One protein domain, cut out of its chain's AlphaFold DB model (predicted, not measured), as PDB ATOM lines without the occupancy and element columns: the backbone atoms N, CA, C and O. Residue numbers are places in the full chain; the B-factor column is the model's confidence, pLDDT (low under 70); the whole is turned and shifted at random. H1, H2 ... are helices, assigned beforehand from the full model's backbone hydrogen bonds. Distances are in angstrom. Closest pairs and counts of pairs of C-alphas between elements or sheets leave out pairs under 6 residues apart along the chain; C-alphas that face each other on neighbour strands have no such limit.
ATOM      1  N   PHE A 357     -27.559  25.360 -11.596       92.56
ATOM      2  CA  PHE A 357     -27.704  26.485 -10.670       92.56
ATOM      3  C   PHE A 357     -29.075  27.167 -10.792       92.56
ATOM      4  O   PHE A 357     -29.770  27.349  -9.793       92.56
ATOM      5  N   ALA A 358     -29.498  27.486 -12.019       91.12
ATOM      6  CA  ALA A 358     -30.757  28.180 -12.269       91.12
ATOM      7  C   ALA A 358     -31.986  27.376 -11.813       91.12
ATOM      8  O   ALA A 358     -32.883  27.943 -11.188       91.12
ATOM      9  N   GLY A 359     -32.019  26.069 -12.103       92.00
ATOM     10  CA  GLY A 359     -33.116  25.178 -11.719       92.00
ATOM     11  C   GLY A 359     -33.228  25.064 -10.203       92.00
ATOM     12  O   GLY A 359     -34.237  25.462  -9.621       92.00
ATOM     13  N   ARG A 360     -32.133  24.662  -9.547       93.25
ATOM     14  CA  ARG A 360     -32.067  24.505  -8.081       93.25
ATOM     15  C   ARG A 360     -32.407  25.782  -7.330       93.25
ATOM     16  O   ARG A 360     -33.018  25.728  -6.261       93.25
ATOM     17  N   LEU A 361     -31.991  26.926  -7.870       92.81
ATOM     18  CA  LEU A 361     -32.288  28.210  -7.268       92.81
ATOM     19  C   LEU A 361     -33.781  28.538  -7.391       92.81
ATOM     20  O   LEU A 361     -34.418  28.844  -6.387       92.81
ATOM     21  N   LEU A 362     -34.363  28.421  -8.587       93.44
ATOM     22  CA  LEU A 362     -35.785  28.694  -8.813       93.44
ATOM     23  C   LEU A 362     -36.714  27.731  -8.061       93.44
ATOM     24  O   LEU A 362     -37.799  28.148  -7.658       93.44
ATOM     25  N   ASP A 363     -36.302  26.482  -7.847       94.12
ATOM     26  CA  ASP A 363     -37.074  25.467  -7.116       94.12
ATOM     27  C   ASP A 363     -37.194  25.758  -5.612       94.12
ATOM     28  O   ASP A 363     -38.033  25.172  -4.925       94.12
ATOM     29  N   CYS A 364     -36.410  26.707  -5.087       92.94
ATOM     30  CA  CYS A 364     -36.517  27.141  -3.692       92.94
ATOM     31  C   CYS A 364     -37.816  27.889  -3.381       92.94
ATOM     32  O   CYS A 364     -38.193  27.989  -2.213       92.94
ATOM     33  N   TRP A 365     -38.487  28.418  -4.404       94.56
ATOM     34  CA  TRP A 365     -39.693  29.223  -4.252       94.56
ATOM     35  C   TRP A 365     -40.820  28.651  -5.105       94.56
ATOM     36  O   TRP A 365     -40.607  28.235  -6.241       94.56
ATOM     37  N   LYS A 366     -42.042  28.628  -4.570       91.19
ATOM     38  CA  LYS A 366     -43.212  28.111  -5.297       91.19
ATOM     39  C   LYS A 366     -43.847  29.198  -6.153       91.19
ATOM     40  O   LYS A 366     -44.024  29.022  -7.356       91.19
ATOM     41  N   GLU A 367     -44.130  30.335  -5.529       94.19
ATOM     42  CA  GLU A 367     -44.845  31.435  -6.160       94.19
ATOM     43  C   GLU A 367     -43.956  32.241  -7.107       94.19
ATOM     44  O   GLU A 367     -42.767  32.472  -6.869       94.19
ATOM     45  N   ARG A 368     -44.567  32.739  -8.185       93.06
ATOM     46  CA  ARG A 368     -43.895  33.555  -9.206       93.06
ATOM     47  C   ARG A 368     -43.236  34.806  -8.617       93.06
ATOM     48  O   ARG A 368     -42.119  35.144  -9.002       93.06
ATOM     49  N   GLY A 369     -43.925  35.491  -7.703       92.88
ATOM     50  CA  GLY A 369     -43.408  36.692  -7.039       92.88
ATOM     51  C   GLY A 369     -42.202  36.396  -6.147       92.88
ATOM     52  O   GLY A 369     -41.229  37.146  -6.171       92.88
ATOM     53  N   ASP A 370     -42.228  35.272  -5.430       94.44
ATOM     54  CA  ASP A 370     -41.139  34.859  -4.544       94.44
ATOM     55  C   ASP A 370     -39.885  34.474  -5.331       94.44
ATOM     56  O   ASP A 370     -38.784  34.833  -4.926       94.44
ATOM     57  N   LYS A 371     -40.041  33.839  -6.503       95.56
ATOM     58  CA  LYS A 371     -38.922  33.569  -7.424       95.56
ATOM     59  C   LYS A 371     -38.223  34.854  -7.867       95.56
ATOM     60  O   LYS A 371     -36.997  34.920  -7.864       95.56
ATOM     61  N   LEU A 372     -38.988  35.890  -8.224       96.56
ATOM     62  CA  LEU A 372     -38.430  37.191  -8.611       96.56
ATOM     63  C   LEU A 372     -37.666  37.830  -7.441       96.56
ATOM     64  O   LEU A 372     -36.488  38.157  -7.584       96.56
ATOM     65  N   LYS A 373     -38.304  37.917  -6.266       95.88
ATOM     66  CA  LYS A 373     -37.694  38.459  -5.041       95.88
ATOM     67  C   LYS A 373     -36.427  37.708  -4.640       95.88
ATOM     68  O   LYS A 373     -35.410  38.340  -4.369       95.88
ATOM     69  N   GLY A 374     -36.476  36.381  -4.664       95.06
ATOM     70  CA  GLY A 374     -35.359  35.509  -4.326       95.06
ATOM     71  C   GLY A 374     -34.147  35.698  -5.237       95.06
ATOM     72  O   GLY A 374     -33.027  35.813  -4.750       95.06
ATOM     73  N   LEU A 375     -34.359  35.809  -6.554       96.62
ATOM     74  CA  LEU A 375     -33.279  36.105  -7.504       96.62
ATOM     75  C   LEU A 375     -32.648  37.478  -7.244       96.62
ATOM     76  O   LEU A 375     -31.424  37.590  -7.185       96.62
ATOM     77  N   ALA A 376     -33.470  38.510  -7.036       96.75
ATOM     78  CA  ALA A 376     -32.976  39.854  -6.747       96.75
ATOM     79  C   ALA A 376     -32.197  39.911  -5.423       96.75
ATOM     80  O   ALA A 376     -31.187  40.604  -5.321       96.75
ATOM     81  N   GLU A 377     -32.632  39.164  -4.409       95.88
ATOM     82  CA  GLU A 377     -31.916  39.032  -3.142       95.88
ATOM     83  C   GLU A 377     -30.552  38.358  -3.321       95.88
ATOM     84  O   GLU A 377     -29.547  38.877  -2.838       95.88
ATOM     85  N   VAL A 378     -30.487  37.245  -4.055       96.12
ATOM     86  CA  VAL A 378     -29.220  36.552  -4.334       96.12
ATOM     87  C   VAL A 378     -28.256  37.466  -5.081       96.12
ATOM     88  O   VAL A 378     -27.086  37.536  -4.713       96.12
ATOM     89  N   GLN A 379     -28.733  38.229  -6.068       96.62
ATOM     90  CA  GLN A 379     -27.885  39.187  -6.775       96.62
ATOM     91  C   GLN A 379     -27.339  40.275  -5.834       96.62
ATOM     92  O   GLN A 379     -26.157  40.608  -5.900       96.62
ATOM     93  N   LYS A 380     -28.162  40.797  -4.913       95.62
ATOM     94  CA  LYS A 380     -27.709  41.765  -3.898       95.62
ATOM     95  C   LYS A 380     -26.629  41.171  -2.991       95.62
ATOM     96  O   LYS A 380     -25.632  41.841  -2.732       95.62
ATOM     97  N   LEU A 381     -26.800  39.924  -2.546       95.56
ATOM     98  CA  LEU A 381     -25.803  39.222  -1.730       95.56
ATOM     99  C   LEU A 381     -24.476  39.043  -2.481       95.56
ATOM    100  O   LEU A 381     -23.418  39.299  -1.914       95.56
ATOM    101  N   VAL A 382     -24.530  38.685  -3.768       95.69
ATOM    102  CA  VAL A 382     -23.347  38.566  -4.636       95.69
ATOM    103  C   VAL A 382     -22.625  39.905  -4.776       95.69
ATOM    104  O   VAL A 382     -21.412  39.968  -4.575       95.69
ATOM    105  N   LEU A 383     -23.341  40.992  -5.068       94.50
ATOM    106  CA  LEU A 383     -22.738  42.320  -5.231       94.50
ATOM    107  C   LEU A 383     -22.083  42.824  -3.934       94.50
ATOM    108  O   LEU A 383     -21.022  43.452  -3.975       94.50
ATOM    109  N   ALA A 384     -22.684  42.497  -2.787       93.62
ATOM    110  CA  ALA A 384     -22.167  42.826  -1.463       93.62
ATOM    111  C   ALA A 384     -21.072  41.867  -0.957       93.62
ATOM    112  O   ALA A 384     -20.534  42.096   0.123       93.62
ATOM    113  N   SER A 385     -20.752  40.791  -1.680       93.19
ATOM    114  CA  SER A 385     -19.817  39.742  -1.248       93.19
ATOM    115  C   SER A 385     -18.341  40.165  -1.296       93.19
ATOM    116  O   SER A 385     -17.993  41.204  -1.854       93.19
ATOM    117  N   ASN A 386     -17.462  39.334  -0.728       88.38
ATOM    118  CA  ASN A 386     -16.002  39.504  -0.787       88.38
ATOM    119  C   ASN A 386     -15.366  38.811  -2.010       88.38
ATOM    120  O   ASN A 386     -14.162  38.558  -2.015       88.38
ATOM    121  N   PHE A 387     -16.151  38.459  -3.033       90.38
ATOM    122  CA  PHE A 387     -15.592  37.929  -4.276       90.38
ATOM    123  C   PHE A 387     -14.763  38.992  -5.027       90.38
ATOM    124  O   PHE A 387     -15.055  40.193  -4.921       90.38
ATOM    125  N   PRO A 388     -13.763  38.574  -5.831       91.38
ATOM    126  CA  PRO A 388     -13.103  39.452  -6.798       91.38
ATOM    127  C   PRO A 388     -14.125  40.182  -7.683       91.38
ATOM    128  O   PRO A 388     -15.210  39.661  -7.931       91.38
ATOM    129  N   SER A 389     -13.803  41.387  -8.163       91.75
ATOM    130  CA  SER A 389     -14.732  42.188  -8.984       91.75
ATOM    131  C   SER A 389     -15.229  41.435 -10.219       91.75
ATOM    132  O   SER A 389     -16.429  41.418 -10.463       91.75
ATOM    133  N   GLU A 390     -14.335  40.745 -10.931       92.88
ATOM    134  CA  GLU A 390     -14.689  39.957 -12.119       92.88
ATOM    135  C   GLU A 390     -15.694  38.843 -11.794       92.88
ATOM    136  O   GLU A 390     -16.700  38.691 -12.487       92.88
ATOM    137  N   ASP A 391     -15.464  38.111 -10.699       93.06
ATOM    138  CA  ASP A 391     -16.373  37.062 -10.232       93.06
ATOM    139  C   ASP A 391     -17.725  37.656  -9.797       93.06
ATOM    140  O   ASP A 391     -18.773  37.101 -10.121       93.06
ATOM    141  N   ARG A 392     -17.735  38.802  -9.096       94.56
ATOM    142  CA  ARG A 392     -18.984  39.473  -8.690       94.56
ATOM    143  C   ARG A 392     -19.823  39.875  -9.891       94.56
ATOM    144  O   ARG A 392     -21.020  39.593  -9.897       94.56
ATOM    145  N   ASP A 393     -19.208  40.497 -10.889       94.56
ATOM    146  CA  ASP A 393     -19.907  40.980 -12.078       94.56
ATOM    147  C   ASP A 393     -20.425  39.814 -12.929       94.56
ATOM    148  O   ASP A 393     -21.573  39.838 -13.383       94.56
ATOM    149  N   TRP A 394     -19.623  38.754 -13.084       95.00
ATOM    150  CA  TRP A 394     -20.027  37.545 -13.802       95.00
ATOM    151  C   TRP A 394     -21.207  36.837 -13.119       95.00
ATOM    152  O   TRP A 394     -22.230  36.595 -13.767       95.00
ATOM    153  N   ILE A 395     -21.120  36.573 -11.807       95.38
ATOM    154  CA  ILE A 395     -22.197  35.909 -11.054       95.38
ATOM    155  C   ILE A 395     -23.453  36.792 -11.026       95.38
ATOM    156  O   ILE A 395     -24.565  36.312 -11.260       95.38
ATOM    157  N   ALA A 396     -23.313  38.096 -10.763       96.38
ATOM    158  CA  ALA A 396     -24.452  39.010 -10.728       96.38
ATOM    159  C   ALA A 396     -25.147  39.103 -12.096       96.38
ATOM    160  O   ALA A 396     -26.380  39.159 -12.151       96.38
ATOM    161  N   GLY A 397     -24.376  39.076 -13.189       96.38
ATOM    162  CA  GLY A 397     -24.888  39.001 -14.555       96.38
ATOM    163  C   GLY A 397     -25.629  37.692 -14.839       96.38
ATOM    164  O   GLY A 397     -26.724  37.723 -15.395       96.38
ATOM    165  N   GLN A 398     -25.098  36.553 -14.387       95.81
ATOM    166  CA  GLN A 398     -25.751  35.245 -14.514       95.81
ATOM    167  C   GLN A 398     -27.124  35.227 -13.817       95.81
ATOM    168  O   GLN A 398     -28.106  34.754 -14.392       95.81
ATOM    169  N   VAL A 399     -27.223  35.778 -12.602       96.88
ATOM    170  CA  VAL A 399     -28.494  35.869 -11.856       96.88
ATOM    171  C   VAL A 399     -29.495  36.800 -12.556       96.88
ATOM    172  O   VAL A 399     -30.684  36.475 -12.630       96.88
ATOM    173  N   ASP A 400     -29.039  37.925 -13.116       97.62
ATOM    174  CA  ASP A 400     -29.888  38.807 -13.934       97.62
ATOM    175  C   ASP A 400     -30.369  38.121 -15.218       97.62
ATOM    176  O   ASP A 400     -31.538  38.246 -15.576       97.62
ATOM    177  N   ASP A 401     -29.517  37.345 -15.887       96.56
ATOM    178  CA  ASP A 401     -29.891  36.604 -17.092       96.56
ATOM    179  C   ASP A 401     -30.945  35.529 -16.803       96.56
ATOM    180  O   ASP A 401     -31.904  35.389 -17.571       96.56
ATOM    181  N   ILE A 402     -30.837  34.834 -15.664       96.31
ATOM    182  CA  ILE A 402     -31.867  33.898 -15.184       96.31
ATOM    183  C   ILE A 402     -33.188  34.635 -14.965       96.31
ATOM    184  O   ILE A 402     -34.234  34.183 -15.445       96.31
ATOM    185  N   GLN A 403     -33.165  35.784 -14.282       97.31
ATOM    186  CA  GLN A 403     -34.384  36.546 -14.027       97.31
ATOM    187  C   GLN A 403     -34.998  37.094 -15.324       97.31
ATOM    188  O   GLN A 403     -36.204  36.970 -15.538       97.31
ATOM    189  N   ASN A 404     -34.188  37.625 -16.237       96.38
ATOM    190  CA  ASN A 404     -34.635  38.135 -17.530       96.38
ATOM    191  C   ASN A 404     -35.240  37.020 -18.402       96.38
ATOM    192  O   ASN A 404     -36.276  37.221 -19.041       96.38
ATOM    193  N   ALA A 405     -34.645  35.823 -18.399       95.75
ATOM    194  CA  ALA A 405     -35.225  34.652 -19.049       95.75
ATOM    195  C   ALA A 405     -36.561  34.253 -18.401       95.75
ATOM    196  O   ALA A 405     -37.536  34.011 -19.114       95.75
ATOM    197  N   PHE A 406     -36.640  34.252 -17.068       95.69
ATOM    198  CA  PHE A 406     -37.863  33.956 -16.318       95.69
ATOM    199  C   PHE A 406     -38.998  34.948 -16.629       95.69
ATOM    200  O   PHE A 406     -40.128  34.530 -16.888       95.69
ATOM    201  N   LEU A 407     -38.703  36.251 -16.701       95.12
ATOM    202  CA  LEU A 407     -39.671  37.291 -17.081       95.12
ATOM    203  C   LEU A 407     -40.293  37.031 -18.462       95.12
ATOM    204  O   LEU A 407     -41.489  37.270 -18.656       95.12
ATOM    205  N   ARG A 408     -39.492  36.536 -19.416       92.81
ATOM    206  CA  ARG A 408     -39.932  36.218 -20.784       92.81
ATOM    207  C   ARG A 408     -40.726  34.917 -20.843       92.81
ATOM    208  O   ARG A 408     -41.815  34.903 -21.414       92.81
ATOM    209  N   THR A 409     -40.205  33.841 -20.256       92.88
ATOM    210  CA  THR A 409     -40.813  32.500 -20.331       92.88
ATOM    211  C   THR A 409     -42.136  32.431 -19.579       92.88
ATOM    212  O   THR A 409     -43.115  31.924 -20.117       92.88
ATOM    213  N   GLN A 410     -42.208  33.035 -18.390       93.31
ATOM    214  CA  GLN A 410     -43.432  33.115 -17.585       93.31
ATOM    215  C   GLN A 410     -44.357  34.261 -18.007       93.31
ATOM    216  O   GLN A 410     -45.365  34.516 -17.348       93.31
ATOM    217  N   ARG A 411     -44.013  34.974 -19.092       91.75
ATOM    218  CA  ARG A 411     -44.806  36.072 -19.663       91.75
ATOM    219  C   ARG A 411     -45.217  37.124 -18.622       91.75
ATOM    220  O   ARG A 411     -46.289  37.711 -18.729       91.75
ATOM    221  N   VAL A 412     -44.349  37.399 -17.645       92.25
ATOM    222  CA  VAL A 412     -44.638  38.289 -16.501       92.25
ATOM    223  C   VAL A 412     -45.063  39.678 -16.973       92.25
ATOM    224  O   VAL A 412     -46.003  40.259 -16.444       92.25
ATOM    225  N   LEU A 413     -44.395  40.191 -18.008       91.88
ATOM    226  CA  LEU A 413     -44.658  41.520 -18.565       91.88
ATOM    227  C   LEU A 413     -45.627  41.502 -19.758       91.88
ATOM    228  O   LEU A 413     -45.929  42.563 -20.300       91.88
ATOM    229  N   ALA A 414     -46.113  40.332 -20.192       89.38
ATOM    230  CA  ALA A 414     -47.004  40.235 -21.349       89.38
ATOM    231  C   ALA A 414     -48.289  41.067 -21.201       89.38
ATOM    232  O   ALA A 414     -48.622  41.747 -22.178       89.38
ATOM    233  N   PRO A 415     -48.943  41.126 -20.016       87.31
ATOM    234  CA  PRO A 415     -50.105  41.987 -19.826       87.31
ATOM    235  C   PRO A 415     -49.822  43.465 -20.124       87.31
ATOM    236  O   PRO A 415     -50.719  44.158 -20.570       87.31
ATOM    237  N   LEU A 416     -48.587  43.949 -19.939       87.56
ATOM    238  CA  LEU A 416     -48.211  45.354 -20.160       87.56
ATOM    239  C   LEU A 416     -47.697  45.642 -21.583       87.56
ATOM    240  O   LEU A 416     -47.502  46.807 -21.930       87.56
ATOM    241  N   ILE A 417     -47.388  44.615 -22.383       83.62
ATOM    242  CA  ILE A 417     -46.673  44.769 -23.665       83.62
ATOM    243  C   ILE A 417     -47.516  44.339 -24.875       83.62
ATOM    244  O   ILE A 417     -47.337  44.911 -25.947       83.62
ATOM    245  N   GLN A 418     -48.385  43.332 -24.746       69.88
ATOM    246  CA  GLN A 418     -48.998  42.647 -25.899       69.88
ATOM    247  C   GLN A 418     -50.443  43.067 -26.213       69.88
ATOM    248  O   GLN A 418     -51.040  42.533 -27.148       69.88
ATOM    249  N   THR A 419     -51.033  43.993 -25.461       64.19
ATOM    250  CA  THR A 419     -52.446  44.349 -25.616       64.19
ATOM    251  C   THR A 419     -52.642  45.400 -26.718       64.19
ATOM    252  O   THR A 419     -51.954  46.419 -26.754       64.19
ATOM    253  N   LYS A 420     -53.591  45.153 -27.641       65.00
ATOM    254  CA  LYS A 420     -54.091  46.176 -28.589       65.00
ATOM    255  C   LYS A 420     -54.829  47.308 -27.863       65.00
ATOM    256  O   LYS A 420     -54.910  48.415 -28.380       65.00
ATOM    257  N   GLU A 421     -55.355  47.000 -26.682       69.38
ATOM    258  CA  GLU A 421     -56.040  47.910 -25.767       69.38
ATOM    259  C   GLU A 421     -55.154  48.228 -24.553       69.38
ATOM    260  O   GLU A 421     -54.116  47.596 -24.344       69.38
ATOM    261  N   ASP A 422     -55.538  49.213 -23.744       72.00
ATOM    262  CA  ASP A 422     -54.796  49.529 -22.522       72.00
ATOM    263  C   ASP A 422     -54.942  48.406 -21.484       72.00
ATOM    264  O   ASP A 422     -56.046  47.888 -21.299       72.00
ATOM    265  N   PRO A 423     -53.856  48.016 -20.791       82.44
ATOM    266  CA  PRO A 423     -53.940  46.998 -19.756       82.44
ATOM    267  C   PRO A 423     -54.796  47.469 -18.573       82.44
ATOM    268  O   PRO A 423     -54.799  48.665 -18.256       82.44
ATOM    269  N   PRO A 424     -55.468  46.539 -17.869       83.81
ATOM    270  CA  PRO A 424     -56.207  46.879 -16.662       83.81
ATOM    271  C   PRO A 424     -55.253  47.461 -15.598       83.81
ATOM    272  O   PRO A 424     -54.123  46.965 -15.464       83.81
ATOM    273  N   PRO A 425     -55.667  48.494 -14.834       85.94
ATOM    274  CA  PRO A 425     -54.820  49.122 -13.819       85.94
ATOM    275  C   PRO A 425     -54.229  48.126 -12.817       85.94
ATOM    276  O   PRO A 425     -53.073  48.268 -12.425       85.94
ATOM    277  N   GLU A 426     -54.970  47.081 -12.456       88.31
ATOM    278  CA  GLU A 426     -54.552  46.042 -11.514       88.31
ATOM    279  C   GLU A 426     -53.299  45.295 -11.995       88.31
ATOM    280  O   GLU A 426     -52.395  45.036 -11.201       88.31
ATOM    281  N   ALA A 427     -53.198  45.010 -13.299       89.69
ATOM    282  CA  ALA A 427     -52.029  44.342 -13.872       89.69
ATOM    283  C   ALA A 427     -50.783  45.239 -13.832       89.69
ATOM    284  O   ALA A 427     -49.674  44.762 -13.590       89.69
ATOM    285  N   VAL A 428     -50.952  46.550 -14.035       91.69
ATOM    286  CA  VAL A 428     -49.858  47.523 -13.890       91.69
ATOM    287  C   VAL A 428     -49.430  47.608 -12.423       91.69
ATOM    288  O   VAL A 428     -48.237  47.528 -12.128       91.69
ATOM    289  N   LEU A 429     -50.393  47.704 -11.501       92.25
ATOM    290  CA  LEU A 429     -50.144  47.792 -10.061       92.25
ATOM    291  C   LEU A 429     -49.455  46.546  -9.499       92.25
ATOM    292  O   LEU A 429     -48.619  46.681  -8.609       92.25
ATOM    293  N   GLU A 430     -49.739  45.352 -10.029       93.69
ATOM    294  CA  GLU A 430     -49.036  44.126  -9.633       93.69
ATOM    295  C   GLU A 430     -47.523  44.245  -9.885       93.69
ATOM    296  O   GLU A 430     -46.717  43.968  -8.991       93.69
ATOM    297  N   ILE A 431     -47.129  44.714 -11.073       95.25
ATOM    298  CA  ILE A 431     -45.717  44.884 -11.442       95.25
ATOM    299  C   ILE A 431     -45.077  46.048 -10.675       95.25
ATOM    300  O   ILE A 431     -43.934  45.924 -10.233       95.25
ATOM    301  N   VAL A 432     -45.807  47.150 -10.456       95.06
ATOM    302  CA  VAL A 432     -45.342  48.259  -9.600       95.06
ATOM    303  C   VAL A 432     -45.080  47.769  -8.177       95.06
ATOM    304  O   VAL A 432     -44.034  48.080  -7.615       95.06
ATOM    305  N   ARG A 433     -45.971  46.952  -7.601       96.12
ATOM    306  CA  ARG A 433     -45.780  46.385  -6.259       96.12
ATOM    307  C   ARG A 433     -44.527  45.515  -6.192       96.12
ATOM    308  O   ARG A 433     -43.738  45.667  -5.270       96.12
ATOM    309  N   LEU A 434     -44.303  44.652  -7.186       96.19
ATOM    310  CA  LEU A 434     -43.074  43.853  -7.269       96.19
ATOM    311  C   LEU A 434     -41.816  44.731  -7.382       96.19
ATOM    312  O   LEU A 434     -40.794  44.409  -6.780       96.19
ATOM    313  N   ALA A 435     -41.887  45.846  -8.113       95.69
ATOM    314  CA  ALA A 435     -40.790  46.808  -8.189       95.69
ATOM    315  C   ALA A 435     -40.513  47.459  -6.825       95.69
ATOM    316  O   ALA A 435     -39.360  47.479  -6.394       95.69
ATOM    317  N   GLY A 436     -41.557  47.908  -6.121       94.69
ATOM    318  CA  GLY A 436     -41.453  48.467  -4.769       94.69
ATOM    319  C   GLY A 436     -40.903  47.478  -3.740       94.69
ATOM    320  O   GLY A 436     -40.076  47.852  -2.915       94.69
ATOM    321  N   ASP A 437     -41.257  46.199  -3.863       94.62
ATOM    322  CA  ASP A 437     -40.707  45.115  -3.039       94.62
ATOM    323  C   ASP A 437     -39.248  44.758  -3.404       94.62
ATOM    324  O   ASP A 437     -38.658  43.846  -2.822       94.62
ATOM    325  N   GLY A 438     -38.651  45.433  -4.394       94.75
ATOM    326  CA  GLY A 438     -37.282  45.197  -4.837       94.75
ATOM    327  C   GLY A 438     -37.082  43.831  -5.493       94.75
ATOM    328  O   GLY A 438     -36.002  43.254  -5.353       94.75
ATOM    329  N   ALA A 439     -38.106  43.318  -6.186       96.50
ATOM    330  CA  ALA A 439     -38.130  41.975  -6.764       96.50
ATOM    331  C   ALA A 439     -37.322  41.819  -8.063       96.50
ATOM    332  O   ALA A 439     -37.313  40.738  -8.646       96.50
ATOM    333  N   PHE A 440     -36.667  42.873  -8.550       97.19
ATOM    334  CA  PHE A 440     -35.955  42.843  -9.824       97.19
ATOM    335  C   PHE A 440     -34.452  43.051  -9.644       97.19
ATOM    336  O   PHE A 440     -34.018  43.949  -8.923       97.19
ATOM    337  N   CYS A 441     -33.680  42.213 -10.329       96.81
ATOM    338  CA  CYS A 441     -32.238  42.301 -10.460       96.81
ATOM    339  C   CYS A 441     -31.835  43.605 -11.155       96.81
ATOM    340  O   CYS A 441     -32.538  44.103 -12.038       96.81
ATOM    341  N   THR A 442     -30.669  44.135 -10.801       90.81
ATOM    342  CA  THR A 442     -30.010  45.211 -11.534       90.81
ATOM    343  C   THR A 442     -29.483  44.671 -12.863       90.81
ATOM    344  O   THR A 442     -28.826  43.633 -12.879       90.81
ATOM    345  N   GLY A 443     -29.758  45.373 -13.967       92.25
ATOM    346  CA  GLY A 443     -29.313  44.978 -15.307       92.25
ATOM    347  C   GLY A 443     -30.449  44.933 -16.328       92.25
ATOM    348  O   GLY A 443     -31.320  45.812 -16.357       92.25
ATOM    349  N   LYS A 444     -30.436  43.907 -17.181       93.88
ATOM    350  CA  LYS A 444     -31.393  43.677 -18.271       93.88
ATOM    351  C   LYS A 444     -32.812  43.511 -17.733       93.88
ATOM    352  O   LYS A 444     -33.740  44.057 -18.336       93.88
ATOM    353  N   SER A 445     -32.986  42.818 -16.603       94.69
ATOM    354  CA  SER A 445     -34.303  42.619 -15.983       94.69
ATOM    355  C   SER A 445     -34.915  43.948 -15.555       94.69
ATOM    356  O   SER A 445     -36.033  44.266 -15.966       94.69
ATOM    357  N   ARG A 446     -34.152  44.782 -14.826       95.19
ATOM    358  CA  ARG A 446     -34.586  46.134 -14.435       95.19
ATOM    359  C   ARG A 446     -34.996  46.968 -15.641       95.19
ATOM    360  O   ARG A 446     -36.068  47.557 -15.628       95.19
ATOM    361  N   VAL A 447     -34.176  46.991 -16.695       91.94
ATOM    362  CA  VAL A 447     -34.453  47.783 -17.907       91.94
ATOM    363  C   VAL A 447     -35.719  47.299 -18.623       91.94
ATOM    364  O   VAL A 447     -36.518  48.119 -19.082       91.94
ATOM    365  N   ALA A 448     -35.939  45.983 -18.707       91.44
ATOM    366  CA  ALA A 448     -37.141  45.417 -19.314       91.44
ATOM    367  C   ALA A 448     -38.413  45.822 -18.549       91.44
ATOM    368  O   ALA A 448     -39.391  46.256 -19.165       91.44
ATOM    369  N   VAL A 449     -38.376  45.736 -17.215       94.50
ATOM    370  CA  VAL A 449     -39.477  46.153 -16.335       94.50
ATOM    371  C   VAL A 449     -39.697  47.660 -16.420       94.50
ATOM    372  O   VAL A 449     -40.830  48.096 -16.615       94.50
ATOM    373  N   ALA A 450     -38.626  48.452 -16.362       90.81
ATOM    374  CA  ALA A 450     -38.692  49.905 -16.445       90.81
ATOM    375  C   ALA A 450     -39.369  50.365 -17.740       90.81
ATOM    376  O   ALA A 450     -40.302  51.162 -17.714       90.81
ATOM    377  N   ARG A 451     -38.984  49.784 -18.884       87.88
ATOM    378  CA  ARG A 451     -39.599  50.082 -20.186       87.88
ATOM    379  C   ARG A 451     -41.076  49.676 -20.258       87.88
ATOM    380  O   ARG A 451     -41.845  50.300 -20.992       87.88
ATOM    381  N   ALA A 452     -41.472  48.604 -19.575       89.44
ATOM    382  CA  ALA A 452     -42.870  48.185 -19.508       89.44
ATOM    383  C   ALA A 452     -43.691  49.143 -18.630       89.44
ATOM    384  O   ALA A 452     -44.728  49.629 -19.071       89.44
ATOM    385  N   LEU A 453     -43.198  49.473 -17.434       90.88
ATOM    386  CA  LEU A 453     -43.885  50.346 -16.484       90.88
ATOM    387  C   LEU A 453     -43.942  51.800 -16.942       90.88
ATOM    388  O   LEU A 453     -45.007  52.407 -16.853       90.88
ATOM    389  N   TYR A 454     -42.850  52.347 -17.480       84.62
ATOM    390  CA  TYR A 454     -42.803  53.724 -17.975       84.62
ATOM    391  C   TYR A 454     -43.921  53.989 -18.989       84.62
ATOM    392  O   TYR A 454     -44.643  54.975 -18.874       84.62
ATOM    393  N   ARG A 455     -44.138  53.056 -19.927       77.88
ATOM    394  CA  ARG A 455     -45.188  53.179 -20.948       77.88
ATOM    395  C   ARG A 455     -46.604  53.174 -20.384       77.88
ATOM    396  O   ARG A 455     -47.466  53.791 -20.991       77.88
ATOM    397  N   GLN A 456     -46.855  52.463 -19.285       84.06
ATOM    398  CA  GLN A 456     -48.214  52.251 -18.774       84.06
ATOM    399  C   GLN A 456     -48.583  53.216 -17.645       84.06
ATOM    400  O   GLN A 456     -49.706  53.705 -17.595       84.06
ATOM    401  N   THR A 457     -47.635  53.543 -16.767       81.19
ATOM    402  CA  THR A 457     -47.875  54.407 -15.595       81.19
ATOM    403  C   THR A 457     -48.078  55.881 -15.940       81.19
ATOM    404  O   THR A 457     -48.654  56.614 -15.144       81.19
ATOM    405  N   HIS A 458     -47.689  56.288 -17.148       75.31
ATOM    406  CA  HIS A 458     -47.926  57.628 -17.690       75.31
ATOM    407  C   HIS A 458     -49.138  57.689 -18.627       75.31
ATOM    408  O   HIS A 458     -49.349  58.700 -19.288       75.31
ATOM    409  N   ARG A 459     -49.942  56.619 -18.730       75.38
ATOM    410  CA  ARG A 459     -51.168  56.672 -19.534       75.38
ATOM    411  C   ARG A 459     -52.293  57.368 -18.769       75.38
ATOM    412  O   ARG A 459     -52.521  57.026 -17.604       75.38
ATOM    413  N   PRO A 460     -53.077  58.238 -19.431       69.25
ATOM    414  CA  PRO A 460     -54.208  58.923 -18.810       69.25
ATOM    415  C   PRO A 460     -55.196  57.969 -18.135       69.25
ATOM    416  O   PRO A 460     -55.620  58.218 -17.012       69.25
ATOM    417  N   ARG A 461     -55.508  56.823 -18.760       74.62
ATOM    418  CA  ARG A 461     -56.409  55.814 -18.173       74.62
ATOM    419  C   ARG A 461     -55.913  55.269 -16.835       74.62
ATOM    420  O   ARG A 461     -56.706  55.154 -15.905       74.62
ATOM    421  N   PHE A 462     -54.619  54.965 -16.723       80.81
ATOM    422  CA  PHE A 462     -54.031  54.493 -15.470       80.81
ATOM    423  C   PHE A 462     -54.062  55.595 -14.409       80.81
ATOM    424  O   PHE A 462     -54.518  55.366 -13.293       80.81
ATOM    425  N   VAL A 463     -53.642  56.808 -14.775       75.12
ATOM    426  CA  VAL A 463     -53.619  57.966 -13.871       75.12
ATOM    427  C   VAL A 463     -55.021  58.291 -13.349       75.12
ATOM    428  O   VAL A 463     -55.206  58.421 -12.138       75.12
ATOM    429  N   ARG A 464     -56.035  58.320 -14.220       72.06
ATOM    430  CA  ARG A 464     -57.439  58.492 -13.820       72.06
ATOM    431  C   ARG A 464     -57.911  57.342 -12.927       72.06
ATOM    432  O   ARG A 464     -58.398  57.577 -11.822       72.06
ATOM    433  N   GLY A 465     -57.711  56.104 -13.380       74.31
ATOM    434  CA  GLY A 465     -58.176  54.900 -12.694       74.31
ATOM    435  C   GLY A 465     -57.556  54.685 -11.312       74.31
ATOM    436  O   GLY A 465     -58.232  54.194 -10.410       74.31
ATOM    437  N   PHE A 466     -56.295  55.076 -11.121       81.81
ATOM    438  CA  PHE A 466     -55.557  54.861  -9.877       81.81
ATOM    439  C   PHE A 466     -55.473  56.106  -8.983       81.81
ATOM    440  O   PHE A 466     -55.679  55.993  -7.776       81.81
ATOM    441  N   LEU A 467     -55.184  57.295  -9.520       74.94
ATOM    442  CA  LEU A 467     -54.967  58.504  -8.706       74.94
ATOM    443  C   LEU A 467     -56.241  59.328  -8.517       74.94
ATOM    444  O   LEU A 467     -56.476  59.858  -7.426       74.94
ATOM    445  N   LEU A 468     -57.073  59.449  -9.554       69.62
ATOM    446  CA  LEU A 468     -58.283  60.274  -9.472       69.62
ATOM    447  C   LEU A 468     -59.443  59.557  -8.775       69.62
ATOM    448  O   LEU A 468     -60.214  60.225  -8.094       69.62
ATOM    449  N   ASN A 469     -59.484  58.222  -8.816       75.69
ATOM    450  CA  ASN A 469     -60.420  57.395  -8.038       75.69
ATOM    451  C   ASN A 469     -60.118  57.333  -6.523       75.69
ATOM    452  O   ASN A 469     -60.703  56.520  -5.809       75.69
ATOM    453  N   ALA A 470     -59.174  58.125  -6.009       77.88
ATOM    454  CA  ALA A 470     -58.938  58.224  -4.569       77.88
ATOM    455  C   ALA A 470     -60.122  58.922  -3.874       77.88
ATOM    456  O   ALA A 470     -60.574  59.973  -4.331       77.88
ATOM    457  N   ALA A 471     -60.585  58.381  -2.744       79.62
ATOM    458  CA  ALA A 471     -61.747  58.900  -2.020       79.62
ATOM    459  C   ALA A 471     -61.462  60.237  -1.316       79.62
ATOM    460  O   ALA A 471     -62.385  60.979  -0.984       79.62
ATOM    461  N   SER A 472     -60.185  60.561  -1.080       82.06
ATOM    462  CA  SER A 472     -59.769  61.819  -0.456       82.06
ATOM    463  C   SER A 472     -58.439  62.354  -1.012       82.06
ATOM    464  O   SER A 472     -57.617  61.577  -1.509       82.06
ATOM    465  N   PRO A 473     -58.159  63.665  -0.865       75.81
ATOM    466  CA  PRO A 473     -56.858  64.244  -1.218       75.81
ATOM    467  C   PRO A 473     -55.680  63.585  -0.485       75.81
ATOM    468  O   PRO A 473     -54.626  63.367  -1.077       75.81
ATOM    469  N   LYS A 474     -55.871  63.209   0.788       80.81
ATOM    470  CA  LYS A 474     -54.853  62.518   1.595       80.81
ATOM    471  C   LYS A 474     -54.532  61.131   1.033       80.81
ATOM    472  O   LYS A 474     -53.368  60.754   0.943       80.81
ATOM    473  N   GLU A 475     -55.557  60.382   0.634       84.56
ATOM    474  CA  GLU A 475     -55.374  59.077  -0.002       84.56
ATOM    475  C   GLU A 475     -54.660  59.207  -1.350       84.56
ATOM    476  O   GLU A 475     -53.742  58.438  -1.636       84.56
ATOM    477  N   ARG A 476     -55.018  60.215  -2.154       81.50
ATOM    478  CA  ARG A 476     -54.332  60.507  -3.419       81.50
ATOM    479  C   ARG A 476     -52.842  60.753  -3.201       81.50
ATOM    480  O   ARG A 476     -52.023  60.152  -3.889       81.50
ATOM    481  N   GLN A 477     -52.494  61.573  -2.211       79.31
ATOM    482  CA  GLN A 477     -51.102  61.868  -1.877       79.31
ATOM    483  C   GLN A 477     -50.331  60.609  -1.446       79.31
ATOM    484  O   GLN A 477     -49.196  60.405  -1.875       79.31
ATOM    485  N   ALA A 478     -50.956  59.723  -0.663       85.88
ATOM    486  CA  ALA A 478     -50.357  58.444  -0.280       85.88
ATOM    487  C   ALA A 478     -50.135  57.513  -1.489       85.88
ATOM    488  O   ALA A 478     -49.063  56.921  -1.619       85.88
ATOM    489  N   ARG A 479     -51.113  57.423  -2.405       88.62
ATOM    490  CA  ARG A 479     -51.000  56.637  -3.649       88.62
ATOM    491  C   ARG A 479     -49.869  57.152  -4.545       88.62
ATOM    492  O   ARG A 479     -49.097  56.345  -5.059       88.62
ATOM    493  N   VAL A 480     -49.736  58.474  -4.688       84.50
ATOM    494  CA  VAL A 480     -48.628  59.114  -5.419       84.50
ATOM    495  C   VAL A 480     -47.280  58.778  -4.788       84.50
ATOM    496  O   VAL A 480     -46.366  58.350  -5.494       84.50
ATOM    497  N   ALA A 481     -47.145  58.953  -3.471       86.44
ATOM    498  CA  ALA A 481     -45.889  58.702  -2.770       86.44
ATOM    499  C   ALA A 481     -45.434  57.243  -2.933       86.44
ATOM    500  O   ALA A 481     -44.280  56.988  -3.286       86.44
ATOM    501  N   TRP A 482     -46.361  56.295  -2.764       93.12
ATOM    502  CA  TRP A 482     -46.101  54.871  -2.974       93.12
ATOM    503  C   TRP A 482     -45.689  54.553  -4.418       93.12
ATOM    504  O   TRP A 482     -44.716  53.825  -4.637       93.12
ATOM    505  N   LEU A 483     -46.396  55.110  -5.407       90.56
ATOM    506  CA  LEU A 483     -46.111  54.876  -6.823       90.56
ATOM    507  C   LEU A 483     -44.730  55.422  -7.204       90.56
ATOM    508  O   LEU A 483     -43.947  54.718  -7.838       90.56
ATOM    509  N   ARG A 484     -44.400  56.635  -6.746       89.25
ATOM    510  CA  ARG A 484     -43.084  57.253  -6.945       89.25
ATOM    511  C   ARG A 484     -41.966  56.397  -6.349       89.25
ATOM    512  O   ARG A 484     -40.992  56.114  -7.040       89.25
ATOM    513  N   GLN A 485     -42.111  55.961  -5.096       91.62
ATOM    514  CA  GLN A 485     -41.111  55.119  -4.433       91.62
ATOM    515  C   GLN A 485     -40.926  53.783  -5.165       91.62
ATOM    516  O   GLN A 485     -39.798  53.352  -5.396       91.62
ATOM    517  N   SER A 486     -42.025  53.151  -5.578       94.88
ATOM    518  CA  SER A 486     -41.993  51.847  -6.245       94.88
ATOM    519  C   SER A 486     -41.374  51.913  -7.645       94.88
ATOM    520  O   SER A 486     -40.608  51.031  -8.028       94.88
ATOM    521  N   LEU A 487     -41.661  52.972  -8.407       92.12
ATOM    522  CA  LEU A 487     -41.087  53.189  -9.737       92.12
ATOM    523  C   LEU A 487     -39.604  53.570  -9.685       92.12
ATOM    524  O   LEU A 487     -38.825  53.113 -10.528       92.12
ATOM    525  N   ALA A 488     -39.180  54.306  -8.654       90.81
ATOM    526  CA  ALA A 488     -37.774  54.636  -8.442       90.81
ATOM    527  C   ALA A 488     -36.891  53.384  -8.279       90.81
ATOM    528  O   ALA A 488     -35.774  53.355  -8.795       90.81
ATOM    529  N   MET A 489     -37.408  52.308  -7.669       92.31
ATOM    530  CA  MET A 489     -36.677  51.038  -7.509       92.31
ATOM    531  C   MET A 489     -36.234  50.414  -8.839       92.31
ATOM    532  O   MET A 489     -35.222  49.714  -8.900       92.31
ATOM    533  N   VAL A 490     -36.959  50.690  -9.925       92.56
ATOM    534  CA  VAL A 490     -36.616  50.235 -11.279       92.56
ATOM    535  C   VAL A 490     -36.104  51.362 -12.179       92.56
ATOM    536  O   VAL A 490     -35.837  51.124 -13.352       92.56
TER     537      VAL A 490
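AT A GLANCE: This is residues 357 to 490 of the 625 residues of the protein "Response regulator" of Azospirillum doebereinerae (UniProt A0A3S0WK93). A long helical hairpin, H2 and H3, makes one end of an elongated body; a second, shorter hairpin, H5 and H6, lies in its middle, and H7 and H8 make the other end, H8 folding back to pack on H5. Short H1 packs on H2, and four-residue H4 packs on H5 and H6. The printed part has 134 residues with eight named helices, H1 to H8 in chain order, and no named strand: the class is all helix. It is compact, with a radius of gyration of the C-alphas of 16.4 A, and spans 51 by 31 by 25 A.

HOW THE PARTS SIT: H1, residues 357 to 362, and H2, residues 368 to 383, only just touch, with 3 pairs of C-alphas within 8 A; the closest C-alphas are those of Leu 362 and Lys 371, 6.0 A. H2 and H3, residues 389 to 409, form a hairpin, opposite ways at a shallow tilt of 11 degrees; Gln 379 and Ala 396 have the closest C-alphas, 5.2 A. H3 touches H6, residues 444 to 457, with residues 400 to 407 alone, at a steep tilt of 47 degrees; the closest C-alphas are those of Asn 404 and Ser 445, 4.8 A. H4, residues 414 to 417, touches H6, the C-alphas of Leu 416 and Ala 452 being closest at 6.1 A. H5, residues 425 to 436, is the hub, touching four helices. It forms a hairpin with H6, at a steep tilt of 40 degrees, the C-alphas of Val 428 and Gln 456 closest at 7.0 A. H5 touches H8, residues 473 to 488, at a steep tilt of 59 degrees, the C-alphas of Gly 436 and Ser 486 closest at 3.7 A. H7, residues 460 to 468, touches H8, the C-alphas of Leu 467 and Arg 476 closest at 5.7 A. H1 and H8, for instance, are apart. Every O i to N i+4 pair is within hydrogen-bond range in H1, H2, H3, H7 and H8, against 7 of 8 in H5 and 8 of 10 in H6; H4 is too short for such a pair.

IN THESE COORDINATES: H1 begins at C-alpha 357, (-27.704, 26.485, -10.670). H2 is 23.2 A long, and H3, the longest helix, runs 30.0 A from C-alpha 389, (-14.732, 42.188, -8.984). H6 is 19.8 A long; H8 is 22.6 A and ends at C-alpha 488, (-37.774, 54.636, -8.442).

THE WHOLE: The two C-alphas farthest apart are those of Pro 388 and Ala 471, 52.6 A. The printed part has no cut and no long link. Its mean pLDDT is 89.3; residues 418 to 421, 460 and 468 are under 70.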